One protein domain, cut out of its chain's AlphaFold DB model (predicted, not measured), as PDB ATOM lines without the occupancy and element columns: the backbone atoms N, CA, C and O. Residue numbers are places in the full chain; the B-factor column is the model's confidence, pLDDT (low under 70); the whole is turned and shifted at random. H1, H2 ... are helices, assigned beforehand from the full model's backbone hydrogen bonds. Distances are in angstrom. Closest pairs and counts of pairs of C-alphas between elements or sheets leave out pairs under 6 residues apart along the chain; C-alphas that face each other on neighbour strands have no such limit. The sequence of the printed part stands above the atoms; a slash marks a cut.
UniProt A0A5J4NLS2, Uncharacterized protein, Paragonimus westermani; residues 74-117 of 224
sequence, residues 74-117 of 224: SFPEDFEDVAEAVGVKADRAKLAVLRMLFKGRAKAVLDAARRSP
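Overview. This is residues 74 to 117 of the 224 residues of an uncharacterized protein of Paragonimus westermani (UniProt A0A5J4NLS2). A short helix, H1, and a much longer one, H2, make a lopsided V with its corner at the link between them, and residues 99 to 117 stick out free of H1 as a long arm. The printed part has 44 residues with two named helices, H1 then H2, and no named strand; the class is all helix. It is loose, with a radius of gyration of the C-alphas of 13.2 A, and a rod in outline, spanning 41 by 19 by 12 A.

Along the chain. H1, residues 75 to 85, begins at C-alpha 75 (15.760, 36.842, -33.293) and is 15.3 A long from first to last C-alpha. H2, residues 91 to 115, runs 34.7 A from C-alpha 91 (20.729, 47.715, -22.558) to C-alpha 115 (35.243, 23.598, -42.891), with a kink of 28 degrees near residue 103.

Arrangement. H1 and H2 are close but not clearly touching; their closest C-alphas, those of Ala 83 and Lys 94, are 6.6 A apart. They run opposite ways at a steep tilt of 44 degrees. Every O i to N i+4 pair is within hydrogen-bond range in H1, and 20 of 21 in H2.

Size, cuts and confidence. The two farthest C-alphas, of Gly 87 and Pro 117, are 41.8 A apart. The printed part has no cut, and the link from H1 to H2 is tight. The model's pLDDT is under 70 at residues 105 to 107 and 109 to 117.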
ATOM      1  N   SER A  74      13.214  37.793 -36.542       74.62
ATOM      2  CA  SER A  74      12.530  37.551 -35.253       74.62
ATOM      3  C   SER A  74      13.482  37.424 -34.061       74.62
ATOM      4  O   SER A  74      13.122  37.691 -32.920       74.62
ATOM      5  N   PHE A  75      14.738  37.048 -34.321       73.12
ATOM      6  CA  PHE A  75      15.760  36.842 -33.293       73.12
ATOM      7  C   PHE A  75      15.954  38.022 -32.313       73.12
ATOM      8  O   PHE A  75      16.084  37.765 -31.114       73.12
ATOM      9  N   PRO A  76      16.043  39.295 -32.756       75.75
ATOM     10  CA  PRO A  76      16.144  40.421 -31.830       75.75
ATOM     11  C   PRO A  76      14.897  40.598 -30.955       75.75
ATOM     12  O   PRO A  76      15.065  40.947 -29.789       75.75
ATOM     13  N   GLU A  77      13.693  40.325 -31.466       78.31
ATOM     14  CA  GLU A  77      12.460  40.382 -30.669       78.31
ATOM     15  C   GLU A  77      12.407  39.248 -29.631       78.31
ATOM     16  O   GLU A  77      12.244  39.512 -28.442       78.31
ATOM     17  N   ASP A  78      12.691  38.006 -30.038       76.25
ATOM     18  CA  ASP A  78      12.727  36.846 -29.135       76.25
ATOM     19  C   ASP A  78      13.797  37.004 -28.032       76.25
ATOM     20  O   ASP A  78      13.654  36.527 -26.901       76.25
ATOM     21  N   PHE A  79      14.908  37.678 -28.346       80.12
ATOM     22  CA  PHE A  79      15.957  37.977 -27.375       80.12
ATOM     23  C   PHE A  79      15.528  39.036 -26.348       80.12
ATOM     24  O   PHE A  79      15.922  38.937 -25.182       80.12
ATOM     25  N   GLU A  80      14.753  40.039 -26.765       81.69
ATOM     26  CA  GLU A  80      14.209  41.086 -25.894       81.69
ATOM     27  C   GLU A  80      13.290  40.468 -24.828       81.69
ATOM     28  O   GLU A  80      13.486  40.718 -23.634       81.69
ATOM     29  N   ASP A  81      12.394  39.569 -25.246       81.06
ATOM     30  CA  ASP A  81      11.461  38.846 -24.373       81.06
ATOM     31  C   ASP A  81      12.195  37.977 -23.345       81.06
ATOM     32  O   ASP A  81      11.888  37.986 -22.148       81.06
ATOM     33  N   VAL A  82      13.225  37.247 -23.787       73.25
ATOM     34  CA  VAL A  82      14.063  36.454 -22.881       73.25
ATOM     35  C   VAL A  82      14.805  37.371 -21.917       73.25
ATOM     36  O   VAL A  82      14.805  37.102 -20.720       73.25
ATOM     37  N   ALA A  83      15.419  38.456 -22.395       77.69
ATOM     38  CA  ALA A  83      16.152  39.395 -21.553       77.69
ATOM     39  C   ALA A  83      15.258  40.027 -20.475       77.69
ATOM     40  O   ALA A  83      15.701  40.180 -19.333       77.69
ATOM     41  N   GLU A  84      14.011  40.349 -20.811       81.50
ATOM     42  CA  GLU A  84      13.013  40.820 -19.856       81.50
ATOM     43  C   GLU A  84      12.646  39.735 -18.835       81.50
ATOM     44  O   GLU A  84      12.671  40.003 -17.630       81.50
ATOM     45  N   ALA A  85      12.424  38.497 -19.286       75.31
ATOM     46  CA  ALA A  85      12.122  37.363 -18.415       75.31
ATOM     47  C   ALA A  85      13.257  37.044 -17.422       75.31
ATOM     48  O   ALA A  85      12.985  36.687 -16.275       75.31
ATOM     49  N   VAL A  86      14.530  37.219 -17.811       72.88
ATOM     50  CA  VAL A  86      15.685  37.078 -16.894       72.88
ATOM     51  C   VAL A  86      15.996  38.357 -16.102       72.88
ATOM     52  O   VAL A  86      16.972  38.400 -15.350       72.88
ATOM     53  N   GLY A  87      15.187  39.411 -16.245       84.38
ATOM     54  CA  GLY A  87      15.338  40.664 -15.505       84.38
ATOM     55  C   GLY A  87      16.520  41.531 -15.952       84.38
ATOM     56  O   GLY A  87      16.942  42.434 -15.223       84.38
ATOM     57  N   VAL A  88      17.066  41.299 -17.148       81.12
ATOM     58  CA  VAL A  88      18.162  42.086 -17.726       81.12
ATOM     59  C   VAL A  88      17.594  43.383 -18.300       81.12
ATOM     60  O   VAL A  88      17.399  43.522 -19.499       81.12
ATOM     61  N   LYS A  89      17.322  44.366 -17.438       78.88
ATOM     62  CA  LYS A  89      16.704  45.643 -17.849       78.88
ATOM     63  C   LYS A  89      17.668  46.646 -18.485       78.88
ATOM     64  O   LYS A  89      17.229  47.575 -19.145       78.88
ATOM     65  N   ALA A  90      18.974  46.491 -18.270       88.88
ATOM     66  CA  ALA A  90      19.968  47.433 -18.778       88.88
ATOM     67  C   ALA A  90      20.443  47.042 -20.185       88.88
ATOM     68  O   ALA A  90      21.026  45.971 -20.360       88.88
ATOM     69  N   ASP A  91      20.318  47.945 -21.159       83.38
ATOM     70  CA  ASP A  91      20.729  47.715 -22.558       83.38
ATOM     71  C   ASP A  91      22.200  47.311 -22.687       83.38
ATOM     72  O   ASP A  91      22.581  46.463 -23.494       83.38
ATOM     73  N   ARG A  92      23.054  47.857 -21.813       81.00
ATOM     74  CA  ARG A  92      24.473  47.489 -21.745       81.00
ATOM     75  C   ARG A  92      24.679  46.025 -21.343       81.00
ATOM     76  O   ARG A  92      25.620  45.394 -21.821       81.00
ATOM     77  N   ALA A  93      23.820  45.491 -20.474       79.31
ATOM     78  CA  ALA A  93      23.851  44.093 -20.059       79.31
ATOM     79  C   ALA A  93      23.249  43.178 -21.139       79.31
ATOM     80  O   ALA A  93      23.861  42.161 -21.461       79.31
ATOM     81  N   LYS A  94      22.151  43.590 -21.791       82.19
ATOM     82  CA  LYS A  94      21.575  42.909 -22.968       82.19
ATOM     83  C   LYS A  94      22.606  42.749 -24.092       82.19
ATOM     84  O   LYS A  94      22.858  41.642 -24.568       82.19
ATOM     85  N   LEU A  95      23.316  43.830 -24.427       77.94
ATOM     86  CA  LEU A  95      24.408  43.821 -25.406       77.94
ATOM     87  C   LEU A  95      25.585  42.928 -24.993       77.94
ATOM     88  O   LEU A  95      26.214  42.313 -25.853       77.94
ATOM     89  N   ALA A  96      25.913  42.848 -23.703       77.38
ATOM     90  CA  ALA A  96      26.978  41.971 -23.221       77.38
ATOM     91  C   ALA A  96      26.605  40.486 -23.368       77.38
ATOM     92  O   ALA A  96      27.447  39.689 -23.788       77.38
ATOM     93  N   VAL A  97      25.347  40.131 -23.089       76.88
ATOM     94  CA  VAL A  97      24.813  38.774 -23.272       76.88
ATOM     95  C   VAL A  97      24.761  38.409 -24.754       76.88
ATOM     96  O   VAL A  97      25.304  37.370 -25.121       76.88
ATOM     97  N   LEU A  98      24.242  39.288 -25.624       75.00
ATOM     98  CA  LEU A  98      24.276  39.091 -27.083       75.00
ATOM     99  C   LEU A  98      25.702  38.879 -27.582       75.00
ATOM    100  O   LEU A  98      25.980  37.923 -28.303       75.00
ATOM    101  N   ARG A  99      26.642  39.733 -27.157       74.56
ATOM    102  CA  ARG A  99      28.055  39.591 -27.523       74.56
ATOM    103  C   ARG A  99      28.628  38.255 -27.066       74.56
ATOM    104  O   ARG A  99      29.389  37.666 -27.824       74.56
ATOM    105  N   MET A 100      28.287  37.757 -25.880       77.38
ATOM    106  CA  MET A 100      28.747  36.440 -25.416       77.38
ATOM    107  C   MET A 100      28.109  35.287 -26.201       77.38
ATOM    108  O   MET A 100      28.817  34.365 -26.611       77.38
ATOM    109  N   LEU A 101      26.807  35.373 -26.477       73.12
ATOM    110  CA  LEU A 101      26.037  34.355 -27.192       73.12
ATOM    111  C   LEU A 101      26.496  34.231 -28.656       73.12
ATOM    112  O   LEU A 101      26.773  33.127 -29.138       73.12
ATOM    113  N   PHE A 102      26.713  35.366 -29.327       71.75
ATOM    114  CA  PHE A 102      27.301  35.405 -30.665       71.75
ATOM    115  C   PHE A 102      28.779  35.020 -30.669       71.75
ATOM    116  O   PHE A 102      29.214  34.331 -31.582       71.75
ATOM    117  N   LYS A 103      29.578  35.373 -29.660       75.62
ATOM    118  CA  LYS A 103      31.013  35.026 -29.653       75.62
ATOM    119  C   LYS A 103      31.262  33.514 -29.596       75.62
ATOM    120  O   LYS A 103      32.257  33.055 -30.153       75.62
ATOM    121  N   GLY A 104      30.365  32.746 -28.975       73.62
ATOM    122  CA  GLY A 104      30.398  31.280 -29.001       73.62
ATOM    123  C   GLY A 104      29.851  30.692 -30.304       73.62
ATOM    124  O   GLY A 104      30.532  29.908 -30.967       73.62
ATOM    125  N   ARG A 105      28.636  31.098 -30.705       66.69
ATOM    126  CA  ARG A 105      27.934  30.514 -31.862       66.69
ATOM    127  C   ARG A 105      28.436  31.026 -33.208       66.69
ATOM    128  O   ARG A 105      28.675  30.216 -34.091       66.69
ATOM    129  N   ALA A 106      28.684  32.324 -33.366       63.97
ATOM    130  CA  ALA A 106      29.236  32.878 -34.605       63.97
ATOM    131  C   ALA A 106      30.647  32.348 -34.882       63.97
ATOM    132  O   ALA A 106      31.001  32.152 -36.036       63.97
ATOM    133  N   LYS A 107      31.437  32.037 -33.843       68.25
ATOM    134  CA  LYS A 107      32.723  31.349 -34.017       68.25
ATOM    135  C   LYS A 107      32.532  29.920 -34.528       68.25
ATOM    136  O   LYS A 107      33.232  29.528 -35.450       68.25
ATOM    137  N   ALA A 108      31.570  29.175 -33.984       70.38
ATOM    138  CA  ALA A 108      31.257  27.827 -34.452       70.38
ATOM    139  C   ALA A 108      30.688  27.818 -35.882       70.38
ATOM    140  O   ALA A 108      31.086  26.981 -36.682       70.38
ATOM    141  N   VAL A 109      29.821  28.778 -36.226       64.12
ATOM    142  CA  VAL A 109      29.288  28.968 -37.586       64.12
ATOM    143  C   VAL A 109      30.400  29.381 -38.550       64.12
ATOM    144  O   VAL A 109      30.488  28.830 -39.639       64.12
ATOM    145  N   LEU A 110      31.302  30.280 -38.149       60.25
ATOM    146  CA  LEU A 110      32.459  30.675 -38.955       60.25
ATOM    147  C   LEU A 110      33.456  29.519 -39.139       60.25
ATOM    148  O   LEU A 110      33.971  29.329 -40.237       60.25
ATOM    149  N   ASP A 111      33.715  28.726 -38.097       65.50
ATOM    150  CA  ASP A 111      34.579  27.540 -38.166       65.50
ATOM    151  C   ASP A 111      33.929  26.408 -38.986       65.50
ATOM    152  O   ASP A 111      34.631  25.689 -39.700       65.50
ATOM    153  N   ALA A 112      32.598  26.277 -38.955       61.69
ATOM    154  CA  ALA A 112      31.836  25.355 -39.798       61.69
ATOM    155  C   ALA A 112      31.819  25.807 -41.269       61.69
ATOM    156  O   ALA A 112      32.121  25.010 -42.156       61.69
ATOM    157  N   ALA A 113      31.584  27.096 -41.528       55.88
ATOM    158  CA  ALA A 113      31.665  27.693 -42.860       55.88
ATOM    159  C   ALA A 113      33.086  27.595 -43.440       55.88
ATOM    160  O   ALA A 113      33.253  27.351 -44.629       55.88
ATOM    161  N   ARG A 114      34.128  27.692 -42.600       57.97
ATOM    162  CA  ARG A 114      35.533  27.446 -42.980       57.97
ATOM    163  C   ARG A 114      35.868  25.976 -43.223       57.97
ATOM    164  O   ARG A 114      36.852  25.696 -43.906       57.97
ATOM    165  N   ARG A 115      35.093  25.044 -42.663       59.31
ATOM    166  CA  ARG A 115      35.243  23.598 -42.891       59.31
ATOM    167  C   ARG A 115      34.598  23.117 -44.191       59.31
ATOM    168  O   ARG A 115      34.879  21.988 -44.580       59.31
ATOM    169  N   SER A 116      33.797  23.948 -44.862       56.72
ATOM    170  CA  SER A 116      33.161  23.600 -46.136       56.72
ATOM    171  C   SER A 116      33.239  24.721 -47.176       56.72
ATOM    172  O   SER A 116      32.228  25.234 -47.653       56.72
ATOM    173  N   PRO A 117      34.458  25.034 -47.619       52.50
ATOM    174  CA  PRO A 117      34.709  25.077 -49.046       52.50
ATOM    175  C   PRO A 117      35.814  24.066 -49.339       52.50
ATOM    176  O   PRO A 117      36.801  23.986 -48.601       52.50
TER     177      PRO A 117